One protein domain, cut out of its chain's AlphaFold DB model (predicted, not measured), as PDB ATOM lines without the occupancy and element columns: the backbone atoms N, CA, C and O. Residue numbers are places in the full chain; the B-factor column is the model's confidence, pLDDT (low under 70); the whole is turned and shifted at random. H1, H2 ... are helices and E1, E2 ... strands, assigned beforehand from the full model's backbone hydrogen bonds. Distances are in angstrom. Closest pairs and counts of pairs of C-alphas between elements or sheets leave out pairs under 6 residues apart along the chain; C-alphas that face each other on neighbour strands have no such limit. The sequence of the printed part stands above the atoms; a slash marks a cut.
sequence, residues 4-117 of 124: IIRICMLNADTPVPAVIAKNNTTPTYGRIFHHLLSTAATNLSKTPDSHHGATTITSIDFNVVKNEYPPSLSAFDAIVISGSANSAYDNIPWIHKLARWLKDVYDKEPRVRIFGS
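Overview. This is residues 4 to 117 of the 124 residues of an uncharacterized protein of Pyrenophora tritici-repentis (UniProt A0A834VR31). A twisted wall of four parallel strands has the long helix H2 packed along one face, over its E2 and E1 part, while a second long helix, H3, only grazes the sheet with residues 98 to 106. The short helix H1 lies well away from the sheet, in the excursion of the chain between E1 and H2. The printed part has 114 residues, with three named helices and four named strands in the order E1 H1 H2 E2 E3 H3 E4. The sheet order is E2 E1 E3 E4, all parallel, and the class is mixed, helices and strands. The whole is compact, with a radius of gyration of the C-alphas of 15.4 A and spans of 49 by 40 by 22 A.

Along the chain. E1, residues 4 to 11, begins at C-alpha 4 (20.404, 21.716, 11.888) and is 21.4 A long. H1 is residues 17 to 22. H2, residues 29 to 46, is 26.0 A long and begins at C-alpha 29 (7.379, 14.449, -2.417). E2, residues 55 to 63, is 25.9 A long. E3 is residues 78 to 81, and H3, residues 93 to 108, is 22.5 A long. E4, residues 113 to 116, ends at C-alpha 116 (18.437, 11.882, -5.742).

Arrangement. E2 and E4 are the edge strands, and from edge to edge the strands' lines turn by 61 degrees. E2 and E1 are parallel at 23 degrees, with N 7 and O 58 within hydrogen-bond range at 2.8 A. E1 and E3 are parallel at 25 degrees, with N 8 and O 78 at 2.8 A. E3 and E4 are parallel at 15 degrees, with N 79 and O 113 at 2.8 A. H2 is on the sheet at a height of 8.0 A, two layers with the helix on one face. It lies over E1 and only just over E2, where 3 of its C-alphas fall, and runs along the strands, at 18 degrees to E1 on the local plane. The closest C-alphas of H2 and E2 are those of Ala 41 and Thr 55, 5.5 A apart. H3 only grazes the sheet; its closest C-alphas with E4 are those of Tyr 106 and Ile 114, 7.9 A. E1, H1 H2, E2 and E3, H3, E4 are strand-helix-strand units, parallel neighbour strands with helices between, each with a right-handed crossover. H1 is not on the sheet, and H1 and H2 are apart, as are H2 and H3. In H1, H2 and H3 every O i to N i+4 pair is within hydrogen-bond range.

Size, cuts and confidence. The C-alphas of Pro 48 and Asn 91 are the two farthest apart, at 48.9 A. The printed part has no cut. The links E2 to E3, 14 residues, and E3 to H3, 11 residues, are long. Mean pLDDT of the printed part is 78.3; residues 14 to 27, 48 to 53, 83 to 91 and 117 are under 70.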
ATOM      1  N   ILE A   4      21.530  21.407  12.770       89.69
ATOM      2  CA  ILE A   4      20.404  21.716  11.888       89.69
ATOM      3  C   ILE A   4      20.861  21.440  10.465       89.69
ATOM      4  O   ILE A   4      21.839  22.034  10.026       89.69
ATOM      5  N   ILE A   5      20.142  20.569   9.764       90.31
ATOM      6  CA  ILE A   5      20.390  20.264   8.356       90.31
ATOM      7  C   ILE A   5      19.280  20.911   7.537       90.31
ATOM      8  O   ILE A   5      18.105  20.563   7.687       90.31
ATOM      9  N   ARG A   6      19.662  21.856   6.681       92.88
ATOM     10  CA  ARG A   6      18.762  22.630   5.826       92.88
ATOM     11  C   ARG A   6      18.761  22.029   4.433       92.88
ATOM     12  O   ARG A   6      19.785  22.005   3.753       92.88
ATOM     13  N   ILE A   7      17.606  21.549   3.998       92.12
ATOM     14  CA  ILE A   7      17.485  20.764   2.775       92.12
ATOM     15  C   ILE A   7      16.657  21.519   1.740       92.12
ATOM     16  O   ILE A   7      15.512  21.898   1.982       92.12
ATOM     17  N   CYS A   8      17.221  21.706   0.556       91.94
ATOM     18  CA  CYS A   8      16.485  22.145  -0.617       91.94
ATOM     19  C   CYS A   8      15.807  20.929  -1.261       91.94
ATOM     20  O   CYS A   8      16.486  20.015  -1.721       91.94
ATOM     21  N   MET A   9      14.476  20.900  -1.274       90.25
ATOM     22  CA  MET A   9      13.690  19.813  -1.859       90.25
ATOM     23  C   MET A   9      13.254  20.205  -3.270       90.25
ATOM     24  O   MET A   9      12.389  21.059  -3.445       90.25
ATOM     25  N   LEU A  10      13.839  19.574  -4.282       88.69
ATOM     26  CA  LEU A  10      13.472  19.750  -5.683       88.69
ATOM     27  C   LEU A  10      12.426  18.699  -6.067       88.69
ATOM     28  O   LEU A  10      12.745  17.527  -6.262       88.69
ATOM     29  N   ASN A  11      11.168  19.121  -6.163       86.25
ATOM     30  CA  ASN A  11      10.050  18.277  -6.569       86.25
ATOM     31  C   ASN A  11      10.004  18.169  -8.097       86.25
ATOM     32  O   ASN A  11       9.578  19.106  -8.777       86.25
ATOM     33  N   ALA A  12      10.451  17.027  -8.617       78.75
ATOM     34  CA  ALA A  12      10.456  16.683 -10.039       78.75
ATOM     35  C   ALA A  12       9.134  16.066 -10.528       78.75
ATOM     36  O   ALA A  12       9.017  15.723 -11.703       78.75
ATOM     37  N   ASP A  13       8.152  15.904  -9.636       71.81
ATOM     38  CA  ASP A  13       6.813  15.411  -9.957       71.81
ATOM     39  C   ASP A  13       5.822  15.722  -8.822       71.81
ATOM     40  O   ASP A  13       6.200  16.185  -7.739       71.81
ATOM     41  N   THR A  14       4.543  15.450  -9.063       66.69
ATOM     42  CA  THR A  14       3.485  15.432  -8.052       66.69
ATOM     43  C   THR A  14       3.101  13.994  -7.709       66.69
ATOM     44  O   THR A  14       2.996  13.170  -8.615       66.69
ATOM     45  N   PRO A  15       2.854  13.662  -6.428       65.00
ATOM     46  CA  PRO A  15       2.410  12.325  -6.058       65.00
ATOM     47  C   PRO A  15       1.133  11.932  -6.806       65.00
ATOM     48  O   PRO A  15       0.221  12.747  -6.958       65.00
ATOM     49  N   VAL A  16       1.037  10.671  -7.232       64.94
ATOM     50  CA  VAL A  16      -0.172  10.166  -7.900       64.94
ATOM     51  C   VAL A  16      -1.416  10.345  -7.013       64.94
ATOM     52  O   VAL A  16      -1.310  10.246  -5.784       64.94
ATOM     53  N   PRO A  17      -2.618  10.532  -7.593       64.88
ATOM     54  CA  PRO A  17      -3.840  10.811  -6.832       64.88
ATOM     55  C   PRO A  17      -4.137   9.803  -5.716       64.88
ATOM     56  O   PRO A  17      -4.646  10.184  -4.669       64.88
ATOM     57  N   ALA A  18      -3.765   8.532  -5.886       62.78
ATOM     58  CA  ALA A  18      -3.926   7.502  -4.859       62.78
ATOM     59  C   ALA A  18      -3.082   7.755  -3.590       62.78
ATOM     60  O   ALA A  18      -3.498   7.392  -2.489       62.78
ATOM     61  N   VAL A  19      -1.911   8.386  -3.728       60.62
ATOM     62  CA  VAL A  19      -1.044   8.783  -2.603       60.62
ATOM     63  C   VAL A  19      -1.601  10.030  -1.919       60.62
ATOM     64  O   VAL A  19      -1.610  10.097  -0.691       60.62
ATOM     65  N   ILE A  20      -2.137  10.971  -2.701       63.75
ATOM     66  CA  ILE A  20      -2.834  12.161  -2.190       63.75
ATOM     67  C   ILE A  20      -4.096  11.749  -1.413       63.75
ATOM     68  O   ILE A  20      -4.339  12.246  -0.320       63.75
ATOM     69  N   ALA A  21      -4.869  10.795  -1.938       60.41
ATOM     70  CA  ALA A  21      -6.124  10.338  -1.345       60.41
ATOM     71  C   ALA A  21      -5.939   9.527  -0.051       60.41
ATOM     72  O   ALA A  21      -6.806   9.554   0.817       60.41
ATOM     73  N   LYS A  22      -4.821   8.800   0.101       57.66
ATOM     74  CA  LYS A  22      -4.507   8.083   1.352       57.66
ATOM     75  C   LYS A  22      -4.008   9.007   2.457       57.66
ATOM     76  O   LYS A  22      -4.228   8.728   3.633       57.66
ATOM     77  N   ASN A  23      -3.346  10.095   2.083       52.78
ATOM     78  CA  ASN A  23      -2.694  10.998   3.012       52.78
ATOM     79  C   ASN A  23      -3.387  12.362   2.930       52.78
ATOM     80  O   ASN A  23      -2.899  13.262   2.251       52.78
ATOM     81  N   ASN A  24      -4.486  12.544   3.678       53.25
ATOM     82  CA  ASN A  24      -5.238  13.812   3.819       53.25
ATOM     83  C   ASN A  24      -4.376  15.021   4.251       53.25
ATOM     84  O   ASN A  24      -4.864  16.139   4.408       53.25
ATOM     85  N   THR A  25      -3.084  14.815   4.491       55.03
ATOM     86  CA  THR A  25      -2.098  15.850   4.752       55.03
ATOM     87  C   THR A  25      -0.755  15.366   4.211       55.03
ATOM     88  O   THR A  25      -0.033  14.703   4.946       55.03
ATOM     89  N   THR A  26      -0.446  15.616   2.928       56.84
ATOM     90  CA  THR A  26       0.897  15.962   2.393       56.84
ATOM     91  C   THR A  26       0.890  15.997   0.844       56.84
ATOM     92  O   THR A  26       0.848  14.937   0.225       56.84
ATOM     93  N   PRO A  27       0.965  17.177   0.190       69.12
ATOM     94  CA  PRO A  27       0.777  17.300  -1.262       69.12
ATOM     95  C   PRO A  27       2.053  17.146  -2.120       69.12
ATOM     96  O   PRO A  27       1.947  17.134  -3.343       69.12
ATOM     97  N   THR A  28       3.253  17.032  -1.532       76.12
ATOM     98  CA  THR A  28       4.531  17.004  -2.279       76.12
ATOM     99  C   THR A  28       5.455  15.867  -1.838       76.12
ATOM    100  O   THR A  28       5.439  15.437  -0.682       76.12
ATOM    101  N   TYR A  29       6.315  15.401  -2.751       78.12
ATOM    102  CA  TYR A  29       7.379  14.449  -2.417       78.12
ATOM    103  C   TYR A  29       8.378  15.026  -1.409       78.12
ATOM    104  O   TYR A  29       8.790  14.318  -0.494       78.12
ATOM    105  N   GLY A  30       8.718  16.311  -1.522       80.94
ATOM    106  CA  GLY A  30       9.613  17.015  -0.602       80.94
ATOM    107  C   GLY A  30       9.163  16.891   0.848       80.94
ATOM    108  O   GLY A  30       9.966  16.605   1.736       80.94
ATOM    109  N   ARG A  31       7.853  16.961   1.093       82.31
ATOM    110  CA  ARG A  31       7.294  16.790   2.432       82.31
ATOM    111  C   ARG A  31       7.285  15.333   2.911       82.31
ATOM    112  O   ARG A  31       7.500  15.105   4.102       82.31
ATOM    113  N   ILE A  32       7.125  14.356   2.012       81.62
ATOM    114  CA  ILE A  32       7.327  12.929   2.332       81.62
ATOM    115  C   ILE A  32       8.780  12.705   2.781       81.62
ATOM    116  O   ILE A  32       9.011  12.164   3.862       81.62
ATOM    117  N   PHE A  33       9.760  13.184   2.010       83.19
ATOM    118  CA  PHE A  33      11.175  13.086   2.378       83.19
ATOM    119  C   PHE A  33      11.489  13.831   3.670       83.19
ATOM    120  O   PHE A  33      12.196  13.294   4.518       83.19
ATOM    121  N   HIS A  34      10.929  15.023   3.869       87.94
ATOM    122  CA  HIS A  34      11.070  15.761   5.119       87.94
ATOM    123  C   HIS A  34      10.601  14.932   6.317       87.94
ATOM    124  O   HIS A  34      11.298  14.871   7.329       87.94
ATOM    125  N   HIS A  35       9.446  14.269   6.211       86.06
ATOM    126  CA  HIS A  35       8.927  13.431   7.286       86.06
ATOM    127  C   HIS A  35       9.820  12.213   7.547       86.06
ATOM    128  O   HIS A  35      10.150  11.937   8.701       86.06
ATOM    129  N   LEU A  36      10.270  11.525   6.491       85.88
ATOM    130  CA  LEU A  36      11.171  10.375   6.603       85.88
ATOM    131  C   LEU A  36      12.507  10.767   7.243       85.88
ATOM    132  O   LEU A  36      12.945  10.124   8.195       85.88
ATOM    133  N   LEU A  37      13.123  11.855   6.776       86.94
ATOM    134  CA  LEU A  37      14.396  12.354   7.294       86.94
ATOM    135  C   LEU A  37      14.266  12.865   8.732       86.94
ATOM    136  O   LEU A  37      15.118  12.562   9.561       86.94
ATOM    137  N   SER A  38      13.189  13.584   9.061       87.50
ATOM    138  CA  SER A  38      12.929  14.047  10.433       87.50
ATOM    139  C   SER A  38      12.701  12.881  11.394       87.50
ATOM    140  O   SER A  38      13.190  12.895  12.525       87.50
ATOM    141  N   THR A  39      12.001  11.841  10.938       86.19
ATOM    142  CA  THR A  39      11.791  10.612  11.711       86.19
ATOM    143  C   THR A  39      13.110   9.873  11.916       86.19
ATOM    144  O   THR A  39      13.427   9.491  13.040       86.19
ATOM    145  N   ALA A  40      13.925   9.738  10.866       85.06
ATOM    146  CA  ALA A  40      15.252   9.135  10.957       85.06
ATOM    147  C   ALA A  40      16.174   9.914  11.909       85.06
ATOM    148  O   ALA A  40      16.796   9.310  12.779       85.06
ATOM    149  N   ALA A  41      16.203  11.247  11.816       85.56
ATOM    150  CA  ALA A  41      16.972  12.113  12.710       85.56
ATOM    151  C   ALA A  41      16.527  11.971  14.176       85.56
ATOM    152  O   ALA A  41      17.358  11.867  15.079       85.56
ATOM    153  N   THR A  42      15.214  11.880  14.409       84.94
ATOM    154  CA  THR A  42      14.654  11.621  15.742       84.94
ATOM    155  C   THR A  42      15.080  10.249  16.262       84.94
ATOM    156  O   THR A  42      15.474  10.123  17.417       84.94
ATOM    157  N   ASN A  43      15.043   9.215  15.424       84.25
ATOM    158  CA  ASN A  43      15.432   7.865  15.823       84.25
ATOM    159  C   ASN A  43      16.933   7.757  16.123       84.25
ATOM    160  O   ASN A  43      17.298   7.148  17.123       84.25
ATOM    161  N   LEU A  44      17.783   8.419  15.332       79.75
ATOM    162  CA  LEU A  44      19.230   8.499  15.573       79.75
ATOM    163  C   LEU A  44      19.570   9.200  16.893       79.75
ATOM    164  O   LEU A  44      20.550   8.861  17.544       79.75
ATOM    165  N   SER A  45      18.752  10.165  17.318       74.50
ATOM    166  CA  SER A  45      18.944  10.823  18.617       74.50
ATOM    167  C   SER A  45      18.574   9.935  19.814       74.50
ATOM    168  O   SER A  45      18.961  10.236  20.940       74.50
ATOM    169  N   LYS A  46      17.826   8.846  19.583       74.38
ATOM    170  CA  LYS A  46      17.377   7.899  20.617       74.38
ATOM    171  C   LYS A  46      18.295   6.685  20.758       74.38
ATOM    172  O   LYS A  46      18.155   5.948  21.730       74.38
ATOM    173  N   THR A  47      19.193   6.442  19.804       71.19
ATOM    174  CA  THR A  47      20.114   5.303  19.846       71.19
ATOM    175  C   THR A  47      21.259   5.580  20.836       71.19
ATOM    176  O   THR A  47      22.018   6.525  20.615       71.19
ATOM    177  N   PRO A  48      21.405   4.785  21.916       58.78
ATOM    178  CA  PRO A  48      22.274   5.106  23.058       58.78
ATOM    179  C   PRO A  48      23.782   5.170  22.749       58.78
ATOM    180  O   PRO A  48      24.500   5.855  23.470       58.78
ATOM    181  N   ASP A  49      24.248   4.563  21.652       62.06
ATOM    182  CA  ASP A  49      25.655   4.619  21.200       62.06
ATOM    183  C   ASP A  49      25.937   5.739  20.182       62.06
ATOM    184  O   ASP A  49      27.003   5.817  19.565       62.06
ATOM    185  N   SER A  50      24.974   6.634  19.960       58.12
ATOM    186  CA  SER A  50      25.126   7.694  18.967       58.12
ATOM    187  C   SER A  50      25.882   8.859  19.584       58.12
ATOM    188  O   SER A  50      25.307   9.695  20.272       58.12
ATOM    189  N   HIS A  51      27.157   9.011  19.237       60.03
ATOM    190  CA  HIS A  51      27.904  10.257  19.471       60.03
ATOM    191  C   HIS A  51      27.330  11.473  18.701       60.03
ATOM    192  O   HIS A  51      27.876  12.577  18.752       60.03
ATOM    193  N   HIS A  52      26.229  11.283  17.973       63.41
ATOM    194  CA  HIS A  52      25.547  12.289  17.180       63.41
ATOM    195  C   HIS A  52      24.569  13.068  18.067       63.41
ATOM    196  O   HIS A  52      23.659  12.502  18.667       63.41
ATOM    197  N   GLY A  53      24.757  14.386  18.164       68.44
ATOM    198  CA  GLY A  53      23.818  15.254  18.876       68.44
ATOM    199  C   GLY A  53      22.446  15.314  18.194       68.44
ATOM    200  O   GLY A  53      22.294  14.925  17.034       68.44
ATOM    201  N   ALA A  54      21.448  15.840  18.911       79.44
ATOM    202  CA  ALA A  54      20.095  16.031  18.386       79.44
ATOM    203  C   ALA A  54      20.127  16.715  17.007       79.44
ATOM    204  O   ALA A  54      20.645  17.822  16.866       79.44
ATOM    205  N   THR A  55      19.603  16.038  15.987       84.81
ATOM    206  CA  THR A  55      19.606  16.532  14.608       84.81
ATOM    207  C   THR A  55      18.209  17.009  14.241       84.81
ATOM    208  O   THR A  55      17.235  16.276  14.395       84.81
ATOM    209  N   THR A  56      18.098  18.242  13.762       89.12
ATOM    210  CA  THR A  56      16.843  18.831  13.289       89.12
ATOM    211  C   THR A  56      16.909  19.016  11.783       89.12
ATOM    212  O   THR A  56      17.855  19.601  11.261       89.12
ATOM    213  N   ILE A  57      15.886  18.528  11.085       90.31
ATOM    214  CA  ILE A  57      15.767  18.674   9.637       90.31
ATOM    215  C   ILE A  57      14.842  19.848   9.337       90.31
ATOM    216  O   ILE A  57      13.706  19.894   9.809       90.31
ATOM    217  N   THR A  58      15.308  20.788   8.521       91.94
ATOM    218  CA  THR A  58      14.468  21.825   7.917       91.94
ATOM    219  C   THR A  58      14.508  21.666   6.408       91.94
ATOM    220  O   THR A  58      15.525  21.265   5.846       91.94
ATOM    221  N   SER A  59      13.394  21.925   5.727       90.12
ATOM    222  CA  SER A  59      13.361  21.829   4.270       90.12
ATOM    223  C   SER A  59      12.467  22.873   3.627       90.12
ATOM    224  O   SER A  59      11.469  23.287   4.218       90.12
ATOM    225  N   ILE A  60      12.836  23.275   2.412       90.94
ATOM    226  CA  ILE A  60      12.055  24.176   1.562       90.94
ATOM    227  C   ILE A  60      11.838  23.492   0.217       90.94
ATOM    228  O   ILE A  60      12.791  23.006  -0.395       90.94
ATOM    229  N   ASP A  61      10.584  23.473  -0.220       88.88
ATOM    230  CA  ASP A  61      10.137  22.803  -1.434       88.88
ATOM    231  C   ASP A  61      10.153  23.759  -2.632       88.88
ATOM    232  O   ASP A  61       9.625  24.866  -2.566       88.88
ATOM    233  N   PHE A  62      10.705  23.289  -3.750       88.88
ATOM    234  CA  PHE A  62      10.716  23.973  -5.040       88.88
ATOM    235  C   PHE A  62      10.196  23.029  -6.122       88.88
ATOM    236  O   PHE A  62      10.546  21.850  -6.143       88.88
ATOM    237  N   ASN A  63       9.347  23.525  -7.021       87.19
ATOM    238  CA  ASN A  63       8.800  22.729  -8.116       87.19
ATOM    239  C   ASN A  63       9.604  22.952  -9.404       87.19
ATOM    240  O   ASN A  63       9.400  23.924 -10.135       87.19
ATOM    241  N   VAL A  64      10.488  22.008  -9.722       85.56
ATOM    242  CA  VAL A  64      11.369  22.129 -10.893       85.56
ATOM    243  C   VAL A  64      10.627  21.926 -12.214       85.56
ATOM    244  O   VAL A  64      11.055  22.473 -13.230       85.56
ATOM    245  N   VAL A  65       9.470  21.250 -12.197       81.75
ATOM    246  CA  VAL A  65       8.569  21.128 -13.359       81.75
ATOM    247  C   VAL A  65       7.997  22.497 -13.738       81.75
ATOM    248  O   VAL A  65       7.904  22.834 -14.917       81.75
ATOM    249  N   LYS A  66       7.691  23.333 -12.739       83.50
ATOM    250  CA  LYS A  66       7.268  24.733 -12.921       83.50
ATOM    251  C   LYS A  66       8.430  25.711 -13.094       83.50
ATOM    252  O   LYS A  66       8.206  26.916 -13.140       83.50
ATOM    253  N   ASN A  67       9.659  25.214 -13.231       83.50
ATOM    254  CA  ASN A  67      10.872  26.023 -13.279       83.50
ATOM    255  C   ASN A  67      11.126  26.870 -12.019       83.50
ATOM    256  O   ASN A  67      11.813  27.890 -12.106       83.50
ATOM    257  N   GLU A  68      10.618  26.445 -10.864       88.50
ATOM    258  CA  GLU A  68      10.882  27.078  -9.575       88.50
ATOM    259  C   GLU A  68      12.164  26.487  -8.977       88.50
ATOM    260  O   GLU A  68      12.285  25.273  -8.810       88.50
ATOM    261  N   TYR A  69      13.130  27.351  -8.674       87.81
ATOM    262  CA  TYR A  69      14.434  26.995  -8.114       87.81
ATOM    263  C   TYR A  69      14.775  27.964  -6.976       87.81
ATOM    264  O   TYR A  69      14.295  29.103  -6.988       87.81
ATOM    265  N   PRO A  70      15.613  27.559  -6.007       88.50
ATOM    266  CA  PRO A  70      16.083  28.475  -4.979       88.50
ATOM    267  C   PRO A  70      16.896  29.620  -5.609       88.50
ATOM    268  O   PRO A  70      17.734  29.365  -6.478       88.50
ATOM    269  N   PRO A  71      16.712  30.874  -5.157       85.44
ATOM    270  CA  PRO A  71      17.495  32.008  -5.650       85.44
ATOM    271  C   PRO A  71      18.968  31.933  -5.219       85.44
ATOM    272  O   PRO A  71      19.835  32.508  -5.868       85.44
ATOM    273  N   SER A  72      19.256  31.232  -4.120       86.25
ATOM    274  CA  SER A  72      20.608  30.969  -3.633       86.25
ATOM    275  C   SER A  72      20.649  29.653  -2.863       86.25
ATOM    276  O   SER A  72      19.695  29.302  -2.164       86.25
ATOM    277  N   LEU A  73      21.780  28.954  -2.965       87.94
ATOM    278  CA  LEU A  73      22.060  27.738  -2.208       87.94
ATOM    279  C   LEU A  73      22.791  27.979  -0.890       87.94
ATOM    280  O   LEU A  73      22.917  27.057  -0.095       87.94
ATOM    281  N   SER A  74      23.201  29.216  -0.598       87.38
ATOM    282  CA  SER A  74      23.956  29.535   0.622       87.38
ATOM    283  C   SER A  74      23.183  29.258   1.918       87.38
ATOM    284  O   SER A  74      23.781  29.182   2.989       87.38
ATOM    285  N   ALA A  75      21.856  29.130   1.836       88.06
ATOM    286  CA  ALA A  75      20.990  28.802   2.962       88.06
ATOM    287  C   ALA A  75      20.778  27.290   3.161       88.06
ATOM    288  O   ALA A  75      20.126  26.916   4.136       88.06
ATOM    289  N   PHE A  76      21.297  26.437   2.272       92.31
ATOM    290  CA  PHE A  76      21.060  24.995   2.271       92.31
ATOM    291  C   PHE A  76      22.363  24.208   2.428       92.31
ATOM    292  O   PHE A  76      23.389  24.555   1.854       92.31
ATOM    293  N   ASP A  77      22.292  23.114   3.180       91.19
ATOM    294  CA  ASP A  77      23.397  22.175   3.396       91.19
ATOM    295  C   ASP A  77      23.322  20.994   2.414       91.19
ATOM    296  O   ASP A  77      24.332  20.388   2.048       91.19
ATOM    297  N   ALA A  78      22.109  20.660   1.969       89.69
ATOM    298  CA  ALA A  78      21.866  19.569   1.042       89.69
ATOM    299  C   ALA A  78      20.729  19.881   0.065       89.69
ATOM    300  O   ALA A  78      19.830  20.671   0.350       89.69
ATOM    301  N   ILE A  79      20.754  19.204  -1.076       89.75
ATOM    302  CA  ILE A  79      19.698  19.181  -2.078       89.75
ATOM    303  C   ILE A  79      19.180  17.755  -2.165       89.75
ATOM    304  O   ILE A  79      19.953  16.816  -2.344       89.75
ATOM    305  N   VAL A  80      17.868  17.603  -2.072       87.94
ATOM    306  CA  VAL A  80      17.171  16.345  -2.301       87.94
ATOM    307  C   VAL A  80      16.269  16.520  -3.508       87.94
ATOM    308  O   VAL A  80      15.428  17.412  -3.540       87.94
ATOM    309  N   ILE A  81      16.440  15.656  -4.496       85.12
ATOM    310  CA  ILE A  81      15.630  15.634  -5.710       85.12
ATOM    311  C   ILE A  81      14.646  14.480  -5.574       85.12
ATOM    312  O   ILE A  81      15.054  13.332  -5.352       85.12
ATOM    313  N   SER A  82      13.352  14.779  -5.678       78.69
ATOM    314  CA  SER A  82      12.334  13.735  -5.673       78.69
ATOM    315  C   SER A  82      12.442  12.875  -6.927       78.69
ATOM    316  O   SER A  82      12.827  13.351  -7.994       78.69
ATOM    317  N   GLY A  83      12.037  11.611  -6.807       65.44
ATOM    318  CA  GLY A  83      11.757  10.800  -7.985       65.44
ATOM    319  C   GLY A  83      10.620  11.414  -8.801       65.44
ATOM    320  O   GLY A  83       9.796  12.164  -8.265       65.44
ATOM    321  N   SER A  84      10.596  11.088 -10.087       59.00
ATOM    322  CA  SER A  84       9.511  11.409 -11.006       59.00
ATOM    323  C   SER A  84       8.952  10.112 -11.582       59.00
ATOM    324  O   SER A  84       9.695   9.140 -11.724       59.00
ATOM    325  N   ALA A  85       7.654  10.072 -11.888       53.12
ATOM    326  CA  ALA A  85       7.086   9.024 -12.729       53.12
ATOM    327  C   ALA A  85       7.595   9.137 -14.180       53.12
ATOM    328  O   ALA A  85       7.579   8.146 -14.912       53.12
ATOM    329  N   ASN A  86       8.076  10.320 -14.585       52.25
ATOM    330  CA  ASN A  86       8.753  10.530 -15.858       52.25
ATOM    331  C   ASN A  86      10.182   9.984 -15.823       52.25
ATOM    332  O   ASN A  86      10.933  10.192 -14.865       52.25
ATOM    333  N   SER A  87      10.563   9.294 -16.898       50.75
ATOM    334  CA  SER A  87      11.916   8.764 -17.043       50.75
ATOM    335  C   SER A  87      12.907   9.908 -17.235       50.75
ATOM    336  O   SER A  87      12.612  10.903 -17.894       50.75
ATOM    337  N   ALA A  88      14.125   9.736 -16.717       52.81
ATOM    338  CA  ALA A  88      15.216  10.706 -16.835       52.81
ATOM    339  C   ALA A  88      15.619  11.081 -18.268       52.81
ATOM    340  O   ALA A  88      16.351  12.046 -18.481       52.81
ATOM    341  N   TYR A  89      15.121  10.310 -19.228       49.44
ATOM    342  CA  TYR A  89      15.407  10.399 -20.648       49.44
ATOM    343  C   TYR A  89      14.264  10.982 -21.473       49.44
ATOM    344  O   TYR A  89      14.410  11.107 -22.689       49.44
ATOM    345  N   ASP A  90      13.132  11.328 -20.854       57.06
ATOM    346  CA  ASP A  90      12.094  12.034 -21.592       57.06
ATOM    347  C   ASP A  90      12.675  13.381 -22.052       57.06
ATOM    348  O   ASP A  90      13.246  14.138 -21.264       57.06
ATOM    349  N   ASN A  91      12.557  13.687 -23.347       58.56
ATOM    350  CA  ASN A  91      13.094  14.911 -23.950       58.56
ATOM    351  C   ASN A  91      12.221  16.125 -23.586       58.56
ATOM    352  O   ASN A  91      11.590  16.749 -24.442       58.56
ATOM    353  N   ILE A  92      12.125  16.422 -22.288       71.69
ATOM    354  CA  ILE A  92      11.290  17.487 -21.746       71.69
ATOM    355  C   ILE A  92      12.192  18.659 -21.334       71.69
ATOM    356  O   ILE A  92      13.147  18.468 -20.576       71.69
ATOM    357  N   PRO A  93      11.891  19.902 -21.762       77.12
ATOM    358  CA  PRO A  93      12.744  21.063 -21.503       77.12
ATOM    359  C   PRO A  93      13.127  21.293 -20.031       77.12
ATOM    360  O   PRO A  93      14.232  21.767 -19.751       77.12
ATOM    361  N   TRP A  94      12.244  20.956 -19.084       78.94
ATOM    362  CA  TRP A  94      12.519  21.122 -17.654       78.94
ATOM    363  C   TRP A  94      13.581  20.133 -17.143       78.94
ATOM    364  O   TRP A  94      14.386  20.519 -16.296       78.94
ATOM    365  N   ILE A  95      13.668  18.920 -17.709       76.56
ATOM    366  CA  ILE A  95      14.682  17.909 -17.354       76.56
ATOM    367  C   ILE A  95      16.071  18.406 -17.762       76.56
ATOM    368  O   ILE A  95      16.997  18.422 -16.954       76.56
ATOM    369  N   HIS A  96      16.214  18.920 -18.988       80.75
ATOM    370  CA  HIS A  96      17.479  19.499 -19.457       80.75
ATOM    371  C   HIS A  96      17.896  20.742 -18.662       80.75
ATOM    372  O   HIS A  96      19.088  21.037 -18.534       80.75
ATOM    373  N   LYS A  97      16.932  21.519 -18.156       84.19
ATOM    374  CA  LYS A  97      17.226  22.650 -17.271       84.19
ATOM    375  C   LYS A  97      17.695  22.166 -15.901       84.19
ATOM    376  O   LYS A  97      18.709  22.666 -15.425       84.19
ATOM    377  N   LEU A  98      17.013  21.181 -15.319       84.50
ATOM    378  CA  LEU A  98      17.389  20.577 -14.044       84.50
ATOM    379  C   LEU A  98      18.792  19.966 -14.112       84.50
ATOM    380  O   LEU A  98      19.616  20.262 -13.256       84.50
ATOM    381  N   ALA A  99      19.099  19.188 -15.152       83.25
ATOM    382  CA  ALA A  99      20.415  18.576 -15.333       83.25
ATOM    383  C   ALA A  99      21.538  19.623 -15.423       83.25
ATOM    384  O   ALA A  99      22.563  19.497 -14.755       83.25
ATOM    385  N   ARG A 100      21.328  20.697 -16.201       86.12
ATOM    386  CA  ARG A 100      22.279  21.817 -16.274       86.12
ATOM    387  C   ARG A 100      22.429  22.525 -14.934       86.12
ATOM    388  O   ARG A 100      23.548  22.801 -14.526       86.12
ATOM    389  N   TRP A 101      21.322  22.780 -14.243       87.62
ATOM    390  CA  TRP A 101      21.345  23.413 -12.929       87.62
ATOM    391  C   TRP A 101      22.100  22.554 -11.907       87.62
ATOM    392  O   TRP A 101      22.956  23.068 -11.203       87.62
ATOM    393  N   LEU A 102      21.867  21.239 -11.870       85.56
ATOM    394  CA  LEU A 102      22.575  20.324 -10.970       85.56
ATOM    395  C   LEU A 102      24.071  20.260 -11.257       85.56
ATOM    396  O   LEU A 102      24.858  20.230 -10.316       85.56
ATOM    397  N   LYS A 103      24.460  20.267 -12.536       85.38
ATOM    398  CA  LYS A 103      25.868  20.350 -12.933       85.38
ATOM    399  C   LYS A 103      26.505  21.644 -12.430       85.38
ATOM    400  O   LYS A 103      27.539  21.600 -11.779       85.38
ATOM    401  N   ASP A 104      25.843  22.776 -12.657       88.12
ATOM    402  CA  ASP A 104      26.297  24.080 -12.173       88.12
ATOM    403  C   ASP A 104      26.470  24.102 -10.651       88.12
ATOM    404  O   ASP A 104      27.437  24.665 -10.148       88.12
ATOM    405  N   VAL A 105      25.547  23.483  -9.915       88.19
ATOM    406  CA  VAL A 105      25.626  23.375  -8.456       88.19
ATOM    407  C   VAL A 105      26.770  22.471  -8.022       88.19
ATOM    408  O   VAL A 105      27.503  22.830  -7.109       88.19
ATOM    409  N   TYR A 106      26.944  21.328  -8.677       84.81
ATOM    410  CA  TYR A 106      28.046  20.416  -8.393       84.81
ATOM    411  C   TYR A 106      29.408  21.097  -8.593       84.81
ATOM    412  O   TYR A 106      30.292  20.961  -7.750       84.81
ATOM    413  N   ASP A 107      29.544  21.888  -9.660       86.06
ATOM    414  CA  ASP A 107      30.785  22.589  -9.992       86.06
ATOM    415  C   ASP A 107      31.030  23.820  -9.095       86.06
ATOM    416  O   ASP A 107      32.174  24.120  -8.751       86.06
ATOM    417  N   LYS A 108      29.976  24.559  -8.710       87.88
ATOM    418  CA  LYS A 108      30.096  25.857  -8.010       87.88
ATOM    419  C   LYS A 108      29.903  25.780  -6.495       87.88
ATOM    420  O   LYS A 108      30.392  26.652  -5.783       87.88
ATOM    421  N   GLU A 109      29.203  24.770  -5.985       87.62
ATOM    422  CA  GLU A 109      28.823  24.657  -4.571       87.62
ATOM    423  C   GLU A 109      29.269  23.311  -3.969       87.62
ATOM    424  O   GLU A 109      28.436  22.512  -3.534       87.62
ATOM    425  N   PRO A 110      30.588  23.062  -3.829       84.62
ATOM    426  CA  PRO A 110      31.122  21.797  -3.303       84.62
ATOM    427  C   PRO A 110      30.712  21.503  -1.848       84.62
ATOM    428  O   PRO A 110      30.907  20.397  -1.344       84.62
ATOM    429  N   ARG A 111      30.157  22.502  -1.152       88.62
ATOM    430  CA  ARG A 111      29.632  22.381   0.213       88.62
ATOM    431  C   ARG A 111      28.273  21.684   0.254       88.62
ATOM    432  O   ARG A 111      27.966  21.042   1.254       88.62
ATOM    433  N   VAL A 112      27.472  21.816  -0.803       87.69
ATOM    434  CA  VAL A 112      26.086  21.344  -0.827       87.69
ATOM    435  C   VAL A 112      26.055  19.892  -1.283       87.69
ATOM    436  O   VAL A 112      26.511  19.546  -2.370       87.69
ATOM    437  N   ARG A 113      25.503  19.009  -0.450       87.50
ATOM    438  CA  ARG A 113      25.386  17.583  -0.785       87.50
ATOM    439  C   ARG A 113      24.143  17.329  -1.627       87.50
ATOM    440  O   ARG A 113      23.049  17.681  -1.207       87.50
ATOM    441  N   ILE A 114      24.288  16.688  -2.783       85.69
ATOM    442  CA  ILE A 114      23.164  16.358  -3.672       85.69
ATOM    443  C   ILE A 114      22.752  14.897  -3.457       85.69
ATOM    444  O   ILE A 114      23.591  14.000  -3.491       85.69
ATOM    445  N   PHE A 115      21.457  14.657  -3.259       82.94
ATOM    446  CA  PHE A 115      20.849  13.337  -3.121       82.94
ATOM    447  C   PHE A 115      19.639  13.216  -4.054       82.94
ATOM    448  O   PHE A 115      18.771  14.085  -4.069       82.94
ATOM    449  N   GLY A 116      19.553  12.135  -4.829       71.69
ATOM    450  CA  GLY A 116      18.437  11.882  -5.742       71.69
ATOM    451  C   GLY A 116      17.744  10.568  -5.413       71.69
ATOM    452  O   GLY A 116      18.368   9.510  -5.464       71.69
ATOM    453  N   SER A 117      16.445  10.611  -5.114       60.25
ATOM    454  CA  SER A 117      15.669   9.391  -4.893       60.25
ATOM    455  C   SER A 117      15.201   8.830  -6.237       60.25
ATOM    456  O   SER A 117      14.224   9.301  -6.805       60.25
TER     457      SER A 117